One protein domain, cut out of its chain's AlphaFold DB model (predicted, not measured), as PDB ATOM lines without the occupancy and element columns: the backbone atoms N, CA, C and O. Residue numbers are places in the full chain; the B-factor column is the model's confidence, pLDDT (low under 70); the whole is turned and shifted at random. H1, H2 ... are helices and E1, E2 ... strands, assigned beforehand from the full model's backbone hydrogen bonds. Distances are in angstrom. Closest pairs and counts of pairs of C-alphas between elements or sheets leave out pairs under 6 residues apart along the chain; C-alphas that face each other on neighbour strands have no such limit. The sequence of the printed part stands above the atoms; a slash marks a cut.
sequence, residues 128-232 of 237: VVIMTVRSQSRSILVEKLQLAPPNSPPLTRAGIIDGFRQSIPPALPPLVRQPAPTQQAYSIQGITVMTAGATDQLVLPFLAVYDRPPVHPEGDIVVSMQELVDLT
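AT A GLANCE: This is residues 128 to 232 of the 237 residues of an uncharacterized protein of Byssochlamys spectabilis (strain No. 5 / NBRC 109023) (UniProt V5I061). A long, narrow, twisted sheet of three strands, E1, E2 and E3, makes one wall, and a small two-stranded ribbon, E4 and E5, comes after E3 folds back; the short helix H3 lies over E3 near its last residues, while H1 grazes E3 around its bend. The long link of residues 166 to 184 loops past the end of the sheet where E2 ends and E3 begins, and H2 sits beyond the ribbon with the loop of residues 211 to 220 after it. The printed part has 105 residues with three named helices and five named strands, in the order E1, E2, H1, E3, E4, H2, E5, H3; both sheets are antiparallel, the larger in the order E1, E2, E3. The class is mixed, helices and strands, with under half of the residues in named elements. The whole is only just compact, close to loose, with a radius of gyration of the C-alphas of 15.2 A and spans of 40 by 39 by 24 A.

HOW THE PARTS SIT: In the larger sheet, E2, residues 139 to 147, is the inner strand. E1, residues 128 to 134, is its antiparallel neighbour at 160 degrees and forms a hairpin with it; N 130 and O 143 are 2.8 A apart, within hydrogen-bond range. E3, residues 185 to 194, is antiparallel to E2 at 161 degrees, with N 142 and O 191 at 2.8 A, and bends by 52 degrees at residue 188. The sheet is twisted, its C-alphas lying up to 4.3 A off the best plane. H3, residues 225 to 230, is on this sheet over E3, at a height over the sheet of 9.0 A; on the local plane it runs across the strands at 62 degrees to E3, only just. Its closest C-alphas to E3 are those of Val 193 and Val 229, 6.2 A. H1, residues 158 to 165, only grazes the sheet, with residues 161 to 165; the closest C-alphas of H1 and E3 are those of Arg 165 and Ile 188, 5.8 A. E4, residues 202 to 204, is near E2, and its closest C-alphas to E3 are those of Leu 202 and Ile 191, 7.6 A. E5, residues 221 to 223, is antiparallel to E4 at 170 degrees, with N 204 and O 221 at 2.9 A. H2, residues 206 to 210, is not on the larger sheet; the closest C-alphas of H2 and E5 are those of Phe 206 and Ile 221, 6.4 A. In H1, H2 and H3 every O i to N i+4 pair is within hydrogen-bond range.

IN THESE COORDINATES: E2 measures 26.1 A from first to last C-alpha, E3 26.2 A and E1 19.2 A. E1 begins at C-alpha 128, (35.407, 12.794, -24.367), and E3 ends at C-alpha 194, (47.206, 12.187, -41.893). H1 measures 10.7 A, H3 8.7 A, E4 6.7 A, E5 6.6 A and H2 5.9 A. H3 ends at C-alpha 230, (52.049, 18.617, -36.027).

THE WHOLE: The C-alphas farthest apart, those of Gln 136 and Val 215, are 44.3 A apart. The printed part has no cut, and the link from H1 to E3, 19 residues, is long. The mean pLDDT of the printed part is 74.7; 30 residues are under 70, among them residues 128 to 137 and 178 to 182.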
ATOM      1  N   VAL A 128      34.265  13.716 -24.303       62.62
ATOM      2  CA  VAL A 128      35.407  12.794 -24.367       62.62
ATOM      3  C   VAL A 128      36.061  12.948 -25.730       62.62
ATOM      4  O   VAL A 128      35.375  12.915 -26.744       62.62
ATOM      5  N   VAL A 129      37.384  13.079 -25.768       53.81
ATOM      6  CA  VAL A 129      38.151  13.020 -27.017       53.81
ATOM      7  C   VAL A 129      38.887  11.686 -27.057       53.81
ATOM      8  O   VAL A 129      39.672  11.376 -26.163       53.81
ATOM      9  N   ILE A 130      38.607  10.883 -28.078       55.25
ATOM     10  CA  ILE A 130      39.234   9.584 -28.317       55.25
ATOM     11  C   ILE A 130      40.152   9.725 -29.521       55.25
ATOM     12  O   ILE A 130      39.718  10.184 -30.569       55.25
ATOM     13  N   MET A 131      41.401   9.291 -29.401       49.41
ATOM     14  CA  MET A 131      42.325   9.227 -30.532       49.41
ATOM     15  C   MET A 131      42.670   7.773 -30.838       49.41
ATOM     16  O   MET A 131      43.192   7.056 -29.986       49.41
ATOM     17  N   THR A 132      42.381   7.340 -32.062       56.12
ATOM     18  CA  THR A 132      42.653   5.987 -32.552       56.12
ATOM     19  C   THR A 132      43.716   6.036 -33.636       56.12
ATOM     20  O   THR A 132      43.471   6.553 -34.725       56.12
ATOM     21  N   VAL A 133      44.879   5.444 -33.373       59.88
ATOM     22  CA  VAL A 133      45.964   5.327 -34.354       59.88
ATOM     23  C   VAL A 133      45.726   4.113 -35.254       59.88
ATOM     24  O   VAL A 133      45.562   2.991 -34.777       59.88
ATOM     25  N   ARG A 134      45.740   4.330 -36.568       63.53
ATOM     26  CA  ARG A 134      45.607   3.300 -37.603       63.53
ATOM     27  C   ARG A 134      46.937   3.153 -38.336       63.53
ATOM     28  O   ARG A 134      47.205   3.842 -39.317       63.53
ATOM     29  N   SER A 135      47.773   2.237 -37.852       59.00
ATOM     30  CA  SER A 135      49.146   2.061 -38.345       59.00
ATOM     31  C   SER A 135      49.239   1.649 -39.813       59.00
ATOM     32  O   SER A 135      50.095   2.149 -40.534       59.00
ATOM     33  N   GLN A 136      48.328   0.794 -40.282       61.94
ATOM     34  CA  GLN A 136      48.309   0.328 -41.674       61.94
ATOM     35  C   GLN A 136      48.034   1.457 -42.674       61.94
ATOM     36  O   GLN A 136      48.577   1.449 -43.773       61.94
ATOM     37  N   SER A 137      47.204   2.428 -42.290       66.56
ATOM     38  CA  SER A 137      46.807   3.556 -43.137       66.56
ATOM     39  C   SER A 137      47.533   4.856 -42.801       66.56
ATOM     40  O   SER A 137      47.181   5.887 -43.364       66.56
ATOM     41  N   ARG A 138      48.497   4.822 -41.868       70.38
ATOM     42  CA  ARG A 138      49.203   6.002 -41.341       70.38
ATOM     43  C   ARG A 138      48.262   7.172 -41.049       70.38
ATOM     44  O   ARG A 138      48.473   8.298 -41.497       70.38
ATOM     45  N   SER A 139      47.183   6.878 -40.332       69.81
ATOM     46  CA  SER A 139      46.182   7.880 -39.979       69.81
ATOM     47  C   SER A 139      45.764   7.791 -38.522       69.81
ATOM     48  O   SER A 139      45.885   6.744 -37.883       69.81
ATOM     49  N   ILE A 140      45.267   8.901 -37.989       67.12
ATOM     50  CA  ILE A 140      44.707   8.992 -36.645       67.12
ATOM     51  C   ILE A 140      43.274   9.474 -36.768       67.12
ATOM     52  O   ILE A 140      43.004  10.473 -37.423       67.12
ATOM     53  N   LEU A 141      42.351   8.746 -36.154       67.81
ATOM     54  CA  LEU A 141      40.974   9.186 -36.005       67.81
ATOM     55  C   LEU A 141      40.822   9.836 -34.631       67.81
ATOM     56  O   LEU A 141      40.966   9.153 -33.620       67.81
ATOM     57  N   VAL A 142      40.517  11.126 -34.602       67.62
ATOM     58  CA  VAL A 142      40.107  11.855 -33.403       67.62
ATOM     59  C   VAL A 142      38.582  11.895 -33.378       67.62
ATOM     60  O   VAL A 142      37.960  12.493 -34.248       67.62
ATOM     61  N   GLU A 143      37.963  11.267 -32.390       71.38
ATOM     62  CA  GLU A 143      36.522  11.332 -32.164       71.38
ATOM     63  C   GLU A 143      36.235  12.174 -30.927       71.38
ATOM     64  O   GLU A 143      36.628  11.823 -29.815       71.38
ATOM     65  N   LYS A 144      35.507  13.275 -31.108       76.12
ATOM     66  CA  LYS A 144      34.895  14.013 -30.007       76.12
ATOM     67  C   LYS A 144      33.519  13.411 -29.751       76.12
ATOM     68  O   LYS A 144      32.595  13.583 -30.548       76.12
ATOM     69  N   LEU A 145      33.385  12.716 -28.634       73.75
ATOM     70  CA  LEU A 145      32.105  12.307 -28.081       73.75
ATOM     71  C   LEU A 145      31.586  13.392 -27.139       73.75
ATOM     72  O   LEU A 145      32.360  14.011 -26.409       73.75
ATOM     73  N   GLN A 146      30.273  13.584 -27.104       80.31
ATOM     74  CA  GLN A 146      29.633  14.422 -26.097       80.31
ATOM     75  C   GLN A 146      28.279  13.863 -25.668       80.31
ATOM     76  O   GLN A 146      27.691  13.031 -26.363       80.31
ATOM     77  N   LEU A 147      27.781  14.324 -24.522       80.75
ATOM     78  CA  LEU A 147      26.428  14.009 -24.075       80.75
ATOM     79  C   LEU A 147      25.386  14.783 -24.887       80.75
ATOM     80  O   LEU A 147      25.570  15.953 -25.221       80.75
ATOM     81  N   ALA A 148      24.269  14.130 -25.186       84.38
ATOM     82  CA  ALA A 148      23.115  14.776 -25.785       84.38
ATOM     83  C   ALA A 148      22.388  15.689 -24.785       84.38
ATOM     84  O   ALA A 148      22.405  15.429 -23.575       84.38
ATOM     85  N   PRO A 149      21.719  16.749 -25.275       87.31
ATOM     86  CA  PRO A 149      20.891  17.613 -24.443       87.31
ATOM     87  C   PRO A 149      19.886  16.830 -23.579       87.31
ATOM     88  O   PRO A 149      19.452  15.741 -23.975       87.31
ATOM     89  N   PRO A 150      19.475  17.365 -22.413       82.88
ATOM     90  CA  PRO A 150      18.468  16.713 -21.581       82.88
ATOM     91  C   PRO A 150      17.191  16.432 -22.374       82.88
ATOM     92  O   PRO A 150      16.776  17.248 -23.191       82.88
ATOM     93  N   ASN A 151      16.559  15.287 -22.111       83.69
ATOM     94  CA  ASN A 151      15.327  14.852 -22.780       83.69
ATOM     95  C   ASN A 151      15.461  14.637 -24.298       83.69
ATOM     96  O   ASN A 151      14.450  14.581 -25.000       83.69
ATOM     97  N   SER A 152      16.686  14.490 -24.815       83.38
ATOM     98  CA  SER A 152      16.886  14.090 -26.209       83.38
ATOM     99  C   SER A 152      16.205  12.745 -26.480       83.38
ATOM    100  O   SER A 152      16.327  11.827 -25.658       83.38
ATOM    101  N   PRO A 153      15.522  12.581 -27.629       83.56
ATOM    102  CA  PRO A 153      15.017  11.275 -28.031       83.56
ATOM    103  C   PRO A 153      16.163  10.255 -28.128       83.56
ATOM    104  O   PRO A 153      17.323  10.653 -28.280       83.56
ATOM    105  N   PRO A 154      15.876   8.944 -28.070       81.06
ATOM    106  CA  PRO A 154      16.895   7.917 -28.249       81.06
ATOM    107  C   PRO A 154      17.728   8.146 -29.518       81.06
ATOM    108  O   PRO A 154      17.175   8.223 -30.618       81.06
ATOM    109  N   LEU A 155      19.056   8.205 -29.385       71.19
ATOM    110  CA  LEU A 155      19.991   8.478 -30.492       71.19
ATOM    111  C   LEU A 155      20.170   7.290 -31.454       71.19
ATOM    112  O   LEU A 155      21.136   7.219 -32.208       71.19
ATOM    113  N   THR A 156      19.225   6.350 -31.464       65.88
ATOM    114  CA  THR A 156      19.228   5.165 -32.333       65.88
ATOM    115  C   THR A 156      18.927   5.494 -33.796       65.88
ATOM    116  O   THR A 156      19.089   4.639 -34.664       65.88
ATOM    117  N   ARG A 157      18.498   6.729 -34.095       67.44
ATOM    118  CA  ARG A 157      18.226   7.215 -35.454       67.44
ATOM    119  C   ARG A 157      19.319   8.177 -35.915       67.44
ATOM    120  O   ARG A 157      19.452   9.262 -35.352       67.44
ATOM    121  N   ALA A 158      20.020   7.819 -36.996       65.81
ATOM    122  CA  ALA A 158      21.105   8.617 -37.583       65.81
ATOM    123  C   ALA A 158      20.718  10.089 -37.831       65.81
ATOM    124  O   ALA A 158      21.474  10.986 -37.475       65.81
ATOM    125  N   GLY A 159      19.490  10.347 -38.300       75.38
ATOM    126  CA  GLY A 159      19.016  11.708 -38.575       75.38
ATOM    127  C   GLY A 159      18.980  12.654 -37.364       75.38
ATOM    128  O   GLY A 159      19.046  13.864 -37.547       75.38
ATOM    129  N   ILE A 160      18.915  12.140 -36.127       79.75
ATOM    130  CA  ILE A 160      18.989  12.979 -34.914       79.75
ATOM    131  C   ILE A 160      20.436  13.416 -34.658       79.75
ATOM    132  O   ILE A 160      20.691  14.582 -34.369       79.75
ATOM    133  N   ILE A 161      21.385  12.488 -34.804       80.69
ATOM    134  CA  ILE A 161      22.818  12.765 -34.648       80.69
ATOM    135  C   ILE A 161      23.282  13.748 -35.724       80.69
ATOM    136  O   ILE A 161      23.973  14.715 -35.412       80.69
ATOM    137  N   ASP A 162      22.869  13.533 -36.974       84.75
ATOM    138  CA  ASP A 162      23.209  14.433 -38.075       84.75
ATOM    139  C   ASP A 162      22.608  15.828 -37.861       84.75
ATOM    140  O   ASP A 162      23.288  16.825 -38.096       84.75
ATOM    141  N   GLY A 163      21.394  15.908 -37.303       86.00
ATOM    142  CA  GLY A 163      20.793  17.174 -36.882       86.00
ATOM    143  C   GLY A 163      21.633  17.930 -35.846       86.00
ATOM    144  O   GLY A 163      21.791  19.143 -35.961       86.00
ATOM    145  N   PHE A 164      22.229  17.236 -34.869       86.25
ATOM    146  CA  PHE A 164      23.140  17.871 -33.906       86.25
ATOM    147  C   PHE A 164      24.469  18.305 -34.527       86.25
ATOM    148  O   PHE A 164      25.000  19.349 -34.161       86.25
ATOM    149  N   ARG A 165      25.008  17.530 -35.472       86.31
ATOM    150  CA  ARG A 165      26.257  17.874 -36.175       86.31
ATOM    151  C   ARG A 165      26.106  19.099 -37.072       86.31
ATOM    152  O   ARG A 165      27.063  19.843 -37.247       86.31
ATOM    153  N   GLN A 166      24.919  19.290 -37.640       87.19
ATOM    154  CA  GLN A 166      24.616  20.375 -38.574       87.19
ATOM    155  C   GLN A 166      24.011  21.612 -37.892       87.19
ATOM    156  O   GLN A 166      23.663  22.574 -38.577       87.19
ATOM    157  N   SER A 167      23.844  21.603 -36.565       85.31
ATOM    158  CA  SER A 167      23.187  22.707 -35.868       85.31
ATOM    159  C   SER A 167      24.027  23.986 -35.908       85.31
ATOM    160  O   SER A 167      25.246  23.963 -35.739       85.31
ATOM    161  N   ILE A 168      23.350  25.124 -36.074       79.25
ATOM    162  CA  ILE A 168      23.949  26.457 -35.988       79.25
ATOM    163  C   ILE A 168      23.130  27.260 -34.964       79.25
ATOM    164  O   ILE A 168      21.957  27.532 -35.229       79.25
ATOM    165  N   PRO A 169      23.696  27.623 -33.794       77.62
ATOM    166  CA  PRO A 169      25.083  27.392 -33.367       77.62
ATOM    167  C   PRO A 169      25.398  25.904 -33.080       77.62
ATOM    168  O   PRO A 169      24.470  25.098 -32.935       77.62
ATOM    169  N   PRO A 170      26.693  25.523 -32.995       78.06
ATOM    170  CA  PRO A 170      27.102  24.148 -32.709       78.06
ATOM    171  C   PRO A 170      26.458  23.600 -31.432       78.06
ATOM    172  O   PRO A 170      26.363  24.301 -30.422       78.06
ATOM    173  N   ALA A 171      26.031  22.337 -31.467       85.25
ATOM    174  CA  ALA A 171      25.383  21.696 -30.332       85.25
ATOM    175  C   ALA A 171      26.333  21.625 -29.128       85.25
ATOM    176  O   ALA A 171      27.375  20.967 -29.177       85.25
ATOM    177  N   LEU A 172      25.947  22.273 -28.027       85.62
ATOM    178  CA  LEU A 172      26.674  22.202 -26.765       85.62
ATOM    179  C   LEU A 172      26.288  20.938 -25.989       85.62
ATOM    180  O   LEU A 172      25.113  20.548 -25.994       85.62
ATOM    181  N   PRO A 173      27.234  20.321 -25.262       84.06
ATOM    182  CA  PRO A 173      26.866  19.352 -24.248       84.06
ATOM    183  C   PRO A 173      26.040  20.027 -23.137       84.06
ATOM    184  O   PRO A 173      26.124  21.244 -22.936       84.06
ATOM    185  N   PRO A 174      25.275  19.247 -22.360       84.38
ATOM    186  CA  PRO A 174      24.566  19.733 -21.187       84.38
ATOM    187  C   PRO A 174      25.500  20.486 -20.232       84.38
ATOM    188  O   PRO A 174      26.527  19.963 -19.802       84.38
ATOM    189  N   LEU A 175      25.112  21.708 -19.864       81.94
ATOM    190  CA  LEU A 175      25.794  22.493 -18.822       81.94
ATOM    191  C   LEU A 175      25.324  22.126 -17.409       81.94
ATOM    192  O   LEU A 175      25.885  22.563 -16.413       81.94
ATOM    193  N   VAL A 176      24.275  21.311 -17.325       80.56
ATOM    194  CA  VAL A 176      23.725  20.788 -16.079       80.56
ATOM    195  C   VAL A 176      24.005  19.300 -15.979       80.56
ATOM    196  O   VAL A 176      23.981  18.576 -16.979       80.56
ATOM    197  N   ARG A 177      24.218  18.827 -14.751       70.50
ATOM    198  CA  ARG A 177      24.401  17.404 -14.482       70.50
ATOM    199  C   ARG A 177      23.134  16.632 -14.846       70.50
ATOM    200  O   ARG A 177      22.050  16.925 -14.345       70.50
ATOM    201  N   GLN A 178      23.289  15.618 -15.688       68.62
ATOM    202  CA  GLN A 178      22.238  14.654 -16.000       68.62
ATOM    203  C   GLN A 178      22.438  13.388 -15.157       68.62
ATOM    204  O   GLN A 178      23.582  12.966 -14.989       68.62
ATOM    205  N   PRO A 179      21.378  12.740 -14.647       67.75
ATOM    206  CA  PRO A 179      21.503  11.417 -14.041       67.75
ATOM    207  C   PRO A 179      22.103  10.412 -15.034       67.75
ATOM    208  O   PRO A 179      21.616  10.305 -16.154       67.75
ATOM    209  N   ALA A 180      23.107   9.632 -14.625       60.56
ATOM    210  CA  ALA A 180      23.768   8.651 -15.497       60.56
ATOM    211  C   ALA A 180      22.808   7.742 -16.309       60.56
ATOM    212  O   ALA A 180      23.080   7.519 -17.487       60.56
ATOM    213  N   PRO A 181      21.657   7.271 -15.775       65.81
ATOM    214  CA  PRO A 181      20.724   6.437 -16.542       65.81
ATOM    215  C   PRO A 181      20.043   7.132 -17.730       65.81
ATOM    216  O   PRO A 181      19.492   6.450 -18.589       65.81
ATOM    217  N   THR A 182      20.023   8.467 -17.771       69.75
ATOM    218  CA  THR A 182      19.375   9.245 -18.843       69.75
ATOM    219  C   THR A 182      20.373   9.828 -19.841       69.75
ATOM    220  O   THR A 182      19.967  10.440 -20.831       69.75
ATOM    221  N   GLN A 183      21.670   9.636 -19.598       72.75
ATOM    222  CA  GLN A 183      22.738  10.139 -20.446       72.75
ATOM    223  C   GLN A 183      22.838   9.332 -21.739       72.75
ATOM    224  O   GLN A 183      22.824   8.102 -21.736       72.75
ATOM    225  N   GLN A 184      22.987  10.039 -22.857       77.06
ATOM    226  CA  GLN A 184      23.247   9.440 -24.162       77.06
ATOM    227  C   GLN A 184      24.461  10.125 -24.780       77.06
ATOM    228  O   GLN A 184      24.405  11.312 -25.100       77.06
ATOM    229  N   ALA A 185      25.562   9.389 -24.923       72.25
ATOM    230  CA  ALA A 185      26.760   9.877 -25.594       72.25
ATOM    231  C   ALA A 185      26.670   9.628 -27.104       72.25
ATOM    232  O   ALA A 185      26.171   8.592 -27.544       72.25
ATOM    233  N   TYR A 186      27.192  10.558 -27.898       71.81
ATOM    234  CA  TYR A 186      27.302  10.410 -29.347       71.81
ATOM    235  C   TYR A 186      28.552  11.097 -29.883       71.81
ATOM    236  O   TYR A 186      29.077  12.030 -29.277       71.81
ATOM    237  N   SER A 187      29.018  10.628 -31.041       79.56
ATOM    238  CA  SER A 187      30.136  11.235 -31.761       79.56
ATOM    239  C   SER A 187      29.664  12.491 -32.484       79.56
ATOM    240  O   SER A 187      28.965  12.413 -33.500       79.56
ATOM    241  N   ILE A 188      30.015  13.653 -31.937       85.00
ATOM    242  CA  ILE A 188      29.679  14.961 -32.510       85.00
ATOM    243  C   ILE A 188      30.702  15.378 -33.571       85.00
ATOM    244  O   ILE A 188      30.351  16.094 -34.500       85.00
ATOM    245  N   GLN A 189      31.944  14.900 -33.480       83.38
ATOM    246  CA  GLN A 189      32.988  15.224 -34.447       83.38
ATOM    247  C   GLN A 189      33.916  14.030 -34.652       83.38
ATOM    248  O   GLN A 189      34.360  13.425 -33.679       83.38
ATOM    249  N   GLY A 190      34.217  13.713 -35.910       82.19
ATOM    250  CA  GLY A 190      35.220  12.725 -36.292       82.19
ATOM    251  C   GLY A 190      36.231  13.374 -37.227       82.19
ATOM    252  O   GLY A 190      35.863  13.814 -38.313       82.19
ATOM    253  N   ILE A 191      37.487  13.443 -36.806       83.50
ATOM    254  CA  ILE A 191      38.572  14.090 -37.537       83.50
ATOM    255  C   ILE A 191      39.572  13.019 -37.930       83.50
ATOM    256  O   ILE A 191      40.091  12.303 -37.077       83.50
ATOM    257  N   THR A 192      39.854  12.902 -39.222       86.94
ATOM    258  CA  THR A 192      40.953  12.057 -39.685       86.94
ATOM    259  C   THR A 192      42.178  12.926 -39.899       86.94
ATOM    260  O   THR A 192      42.133  13.878 -40.671       86.94
ATOM    261  N   VAL A 193      43.263  12.582 -39.219       75.75
ATOM    262  CA  VAL A 193      44.566  13.232 -39.326       75.75
ATOM    263  C   VAL A 193      45.513  12.300 -40.071       75.75
ATOM    264  O   VAL A 193      45.622  11.112 -39.753       75.75
ATOM    265  N   MET A 194      46.176  12.836 -41.088       82.69
ATOM    266  CA  MET A 194      47.206  12.187 -41.893       82.69
ATOM    267  C   MET A 194      48.403  13.131 -42.015       82.69
ATOM    268  O   MET A 194      48.277  14.331 -41.793       82.69
ATOM    269  N   THR A 195      49.550  12.624 -42.465       75.44
ATOM    270  CA  THR A 195      50.741  13.462 -42.699       75.44
ATOM    271  C   THR A 195      50.485  14.608 -43.682       75.44
ATOM    272  O   THR A 195      51.106  15.656 -43.582       75.44
ATOM    273  N   ALA A 196      49.565  14.419 -44.632       85.00
ATOM    274  CA  ALA A 196      49.216  15.434 -45.622       85.00
ATOM    275  C   ALA A 196      48.225  16.497 -45.108       85.00
ATOM    276  O   ALA A 196      48.033  17.505 -45.781       85.00
ATOM    277  N   GLY A 197      47.557  16.268 -43.972       87.44
ATOM    278  CA  GLY A 197      46.498  17.153 -43.491       87.44
ATOM    279  C   GLY A 197      45.511  16.488 -42.531       87.44
ATOM    280  O   GLY A 197      45.460  15.264 -42.401       87.44
ATOM    281  N   ALA A 198      44.678  17.312 -41.898       84.00
ATOM    282  CA  ALA A 198      43.510  16.884 -41.133       84.00
ATOM    283  C   ALA A 198      42.217  17.233 -41.883       84.00
ATOM    284  O   ALA A 198      42.178  18.189 -42.653       84.00
ATOM    285  N   THR A 199      41.147  16.466 -41.663       94.00
ATOM    286  CA  THR A 199      39.847  16.720 -42.310       94.00
ATOM    287  C   THR A 199      39.090  17.910 -41.722       94.00
ATOM    288  O   THR A 199      38.184  18.415 -42.373       94.00
ATOM    289  N   ASP A 200      39.400  18.291 -40.480       91.00
ATOM    290  CA  ASP A 200      38.726  19.354 -39.728       91.00
ATOM    291  C   ASP A 200      39.580  19.776 -38.509       91.00
ATOM    292  O   ASP A 200      40.552  19.100 -38.163       91.00
ATOM    293  N   GLN A 201      39.219  20.878 -37.853       85.19
ATOM    294  CA  GLN A 201      39.810  21.361 -36.596       85.19
ATOM    295  C   GLN A 201      39.068  20.800 -35.374       85.19
ATOM    296  O   GLN A 201      37.852  20.635 -35.413       85.19
ATOM    297  N   LEU A 202      39.739  20.560 -34.247       75.88
ATOM    298  CA  LEU A 202      39.051  20.189 -33.003       75.88
ATOM    299  C   LEU A 202      38.595  21.456 -32.277       75.88
ATOM    300  O   LEU A 202      39.415  22.299 -31.931       75.88
ATOM    301  N   VAL A 203      37.296  21.564 -31.994       80.06
ATOM    302  CA  VAL A 203      36.737  22.694 -31.233       80.06
ATOM    303  C   VAL A 203      36.134  22.198 -29.925       80.06
ATOM    304  O   VAL A 203      35.206  21.378 -29.931       80.06
ATOM    305  N   LEU A 204      36.628  22.717 -28.802       72.19
ATOM    306  CA  LEU A 204      36.019  22.549 -27.485       72.19
ATOM    307  C   LEU A 204      35.359  23.876 -27.084       72.19
ATOM    308  O   LEU A 204      36.068  24.857 -26.845       72.19
ATOM    309  N   PRO A 205      34.016  23.930 -27.015       77.50
ATOM    310  CA  PRO A 205      33.322  25.170 -26.701       77.50
ATOM    311  C   PRO A 205      33.696  25.688 -25.311       77.50
ATOM    312  O   PRO A 205      33.597  24.941 -24.334       77.50
ATOM    313  N   PHE A 206      34.061  26.965 -25.199       76.69
ATOM    314  CA  PHE A 206      34.491  27.578 -23.940       76.69
ATOM    315  C   PHE A 206      33.438  27.386 -22.852       76.69
ATOM    316  O   PHE A 206      33.729  26.906 -21.761       76.69
ATOM    317  N   LEU A 207      32.180  27.676 -23.185       74.94
ATOM    318  CA  LEU A 207      31.064  27.554 -22.255       74.94
ATOM    319  C   LEU A 207      30.898  26.119 -21.722       74.94
ATOM    320  O   LEU A 207      30.533  25.937 -20.566       74.94
ATOM    321  N   ALA A 208      31.201  25.107 -22.539       70.94
ATOM    322  CA  ALA A 208      31.126  23.703 -22.141       70.94
ATOM    323  C   ALA A 208      32.309  23.249 -21.273       70.94
ATOM    324  O   ALA A 208      32.176  22.283 -20.521       70.94
ATOM    325  N   VAL A 209      33.456  23.917 -21.402       65.19
ATOM    326  CA  VAL A 209      34.674  23.631 -20.635       65.19
ATOM    327  C   VAL A 209      34.679  24.386 -19.302       65.19
ATOM    328  O   VAL A 209      35.107  23.829 -18.296       65.19
ATOM    329  N   TYR A 210      34.189  25.628 -19.283       67.19
ATOM    330  CA  TYR A 210      34.325  26.555 -18.152       67.19
ATOM    331  C   TYR A 210      33.018  26.858 -17.402       67.19
ATOM    332  O   TYR A 210      33.063  27.580 -16.409       67.19
ATOM    333  N   ASP A 211      31.865  26.356 -17.862       70.19
ATOM    334  CA  ASP A 211      30.536  26.585 -17.257       70.19
ATOM    335  C   ASP A 211      30.150  28.063 -17.076       70.19
ATOM    336  O   ASP A 211      29.279  28.418 -16.279       70.19
ATOM    337  N   ARG A 212      30.784  28.951 -17.845       82.94
ATOM    338  CA  ARG A 212      30.480  30.380 -17.878       82.94
ATOM    339  C   ARG A 212      30.718  30.965 -19.269       82.94
ATOM    340  O   ARG A 212      31.514  30.412 -20.030       82.94
ATOM    341  N   PRO A 213      30.073  32.093 -19.605       78.81
ATOM    342  CA  PRO A 213      30.385  32.814 -20.830       78.81
ATOM    343  C   PRO A 213      31.859  33.260 -20.863       78.81
ATOM    344  O   PRO A 213      32.426  33.568 -19.804       78.81
ATOM    345  N   PRO A 214      32.475  33.309 -22.055       72.56
ATOM    346  CA  PRO A 214      33.805  33.880 -22.218       72.56
ATOM    347  C   PRO A 214      33.787  35.389 -21.945       72.56
ATOM    348  O   PRO A 214      32.819  36.083 -22.269       72.56
ATOM    349  N   VAL A 215      34.875  35.901 -21.375       76.94
ATOM    350  CA  VAL A 215      35.163  37.336 -21.259       76.94
ATOM    351  C   VAL A 215      36.380  37.635 -22.122       76.94
ATOM    352  O   VAL A 215      37.353  36.893 -22.078       76.94
ATOM    353  N   HIS A 216      36.353  38.714 -22.907       74.25
ATOM    354  CA  HIS A 216      37.470  39.064 -23.788       74.25
ATOM    355  C   HIS A 216      38.821  39.035 -23.036       74.25
ATOM    356  O   HIS A 216      38.915  39.665 -21.978       74.25
ATOM    357  N   PRO A 217      39.860  38.343 -23.555       72.19
ATOM    358  CA  PRO A 217      39.998  37.749 -24.896       72.19
ATOM    359  C   PRO A 217      39.662  36.245 -25.004       72.19
ATOM    360  O   PRO A 217      40.065  35.597 -25.966       72.19
ATOM    361  N   GLU A 218      38.966  35.668 -24.027       73.81
ATOM    362  CA  GLU A 218      38.622  34.244 -24.003       73.81
ATOM    363  C   GLU A 218      37.698  33.839 -25.163       73.81
ATOM    364  O   GLU A 218      36.851  34.611 -25.619       73.81
ATOM    365  N   GLY A 219      37.829  32.589 -25.603       72.00
ATOM    366  CA  GLY A 219      37.026  31.998 -26.666       72.00
ATOM    367  C   GLY A 219      37.139  30.479 -26.661       72.00
ATOM    368  O   GLY A 219      37.803  29.903 -25.797       72.00
ATOM    369  N   ASP A 220      36.470  29.829 -27.609       77.19
ATOM    370  CA  ASP A 220      36.539  28.377 -27.756       77.19
ATOM    371  C   ASP A 220      37.990  27.902 -27.911       77.19
ATOM    372  O   ASP A 220      38.814  28.558 -28.549       77.19
ATOM    373  N   ILE A 221      38.300  26.737 -27.338       67.38
ATOM    374  CA  ILE A 221      39.611  26.115 -27.520       67.38
ATOM    375  C   ILE A 221      39.588  25.454 -28.895       67.38
ATOM    376  O   ILE A 221      38.897  24.451 -29.099       67.38
ATOM    377  N   VAL A 222      40.328  26.033 -29.835       76.81
ATOM    378  CA  VAL A 222      40.456  25.526 -31.200       76.81
ATOM    379  C   VAL A 222      41.848  24.939 -31.366       76.81
ATOM    380  O   VAL A 222      42.833  25.653 -31.219       76.81
ATOM    381  N   VAL A 223      41.914  23.649 -31.689       71.88
ATOM    382  CA  VAL A 223      43.130  23.009 -32.200       71.88
ATOM    383  C   VAL A 223      42.981  22.938 -33.712       71.88
ATOM    384  O   VAL A 223      42.134  22.204 -34.235       71.88
ATOM    385  N   SER A 224      43.759  23.754 -34.408       77.69
ATOM    386  CA  SER A 224      43.730  23.875 -35.861       77.69
ATOM    387  C   SER A 224      44.133  22.573 -36.556       77.69
ATOM    388  O   SER A 224      44.760  21.685 -35.977       77.69
ATOM    389  N   MET A 225      43.800  22.467 -37.843       81.31
ATOM    390  CA  MET A 225      44.209  21.324 -38.665       81.31
ATOM    391  C   MET A 225      45.731  21.145 -38.694       81.31
ATOM    392  O   MET A 225      46.200  20.013 -38.656       81.31
ATOM    393  N   GLN A 226      46.492  22.245 -38.738       74.75
ATOM    394  CA  GLN A 226      47.951  22.185 -38.747       74.75
ATOM    395  C   GLN A 226      48.490  21.693 -37.403       74.75
ATOM    396  O   GLN A 226      49.287  20.766 -37.387       74.75
ATOM    397  N   GLU A 227      47.984  22.218 -36.284       58.56
ATOM    398  CA  GLU A 227      48.374  21.740 -34.951       58.56
ATOM    399  C   GLU A 227      48.036  20.257 -34.761       58.56
ATOM    400  O   GLU A 227      48.826  19.517 -34.185       58.56
ATOM    401  N   LEU A 228      46.899  19.783 -35.283       64.50
ATOM    402  CA  LEU A 228      46.565  18.356 -35.271       64.50
ATOM    403  C   LEU A 228      47.557  17.520 -36.089       64.50
ATOM    404  O   LEU A 228      47.918  16.429 -35.659       64.50
ATOM    405  N   VAL A 229      48.006  18.003 -37.249       70.00
ATOM    406  CA  VAL A 229      49.037  17.320 -38.045       70.00
ATOM    407  C   VAL A 229      50.366  17.307 -37.292       70.00
ATOM    408  O   VAL A 229      50.950  16.235 -37.137       70.00
ATOM    409  N   ASP A 230      50.789  18.450 -36.756       62.19
ATOM    410  CA  ASP A 230      52.049  18.617 -36.027       62.19
ATOM    411  C   ASP A 230      52.096  17.734 -34.770       62.19
ATOM    412  O   ASP A 230      53.088  17.059 -34.520       62.19
ATOM    413  N   LEU A 231      50.989  17.624 -34.026       55.16
ATOM    414  CA  LEU A 231      50.865  16.724 -32.867       55.16
ATOM    415  C   LEU A 231      51.052  15.240 -33.219       55.16
ATOM    416  O   LEU A 231      51.210  14.401 -32.330       55.16
ATOM    417  N   THR A 232      50.981  14.896 -34.503       55.03
ATOM    418  CA  THR A 232      50.982  13.512 -34.979       55.03
ATOM    419  C   THR A 232      52.135  13.194 -35.927       55.03
ATOM    420  O   THR A 232      52.268  12.038 -36.338       55.03
TER     421      THR A 232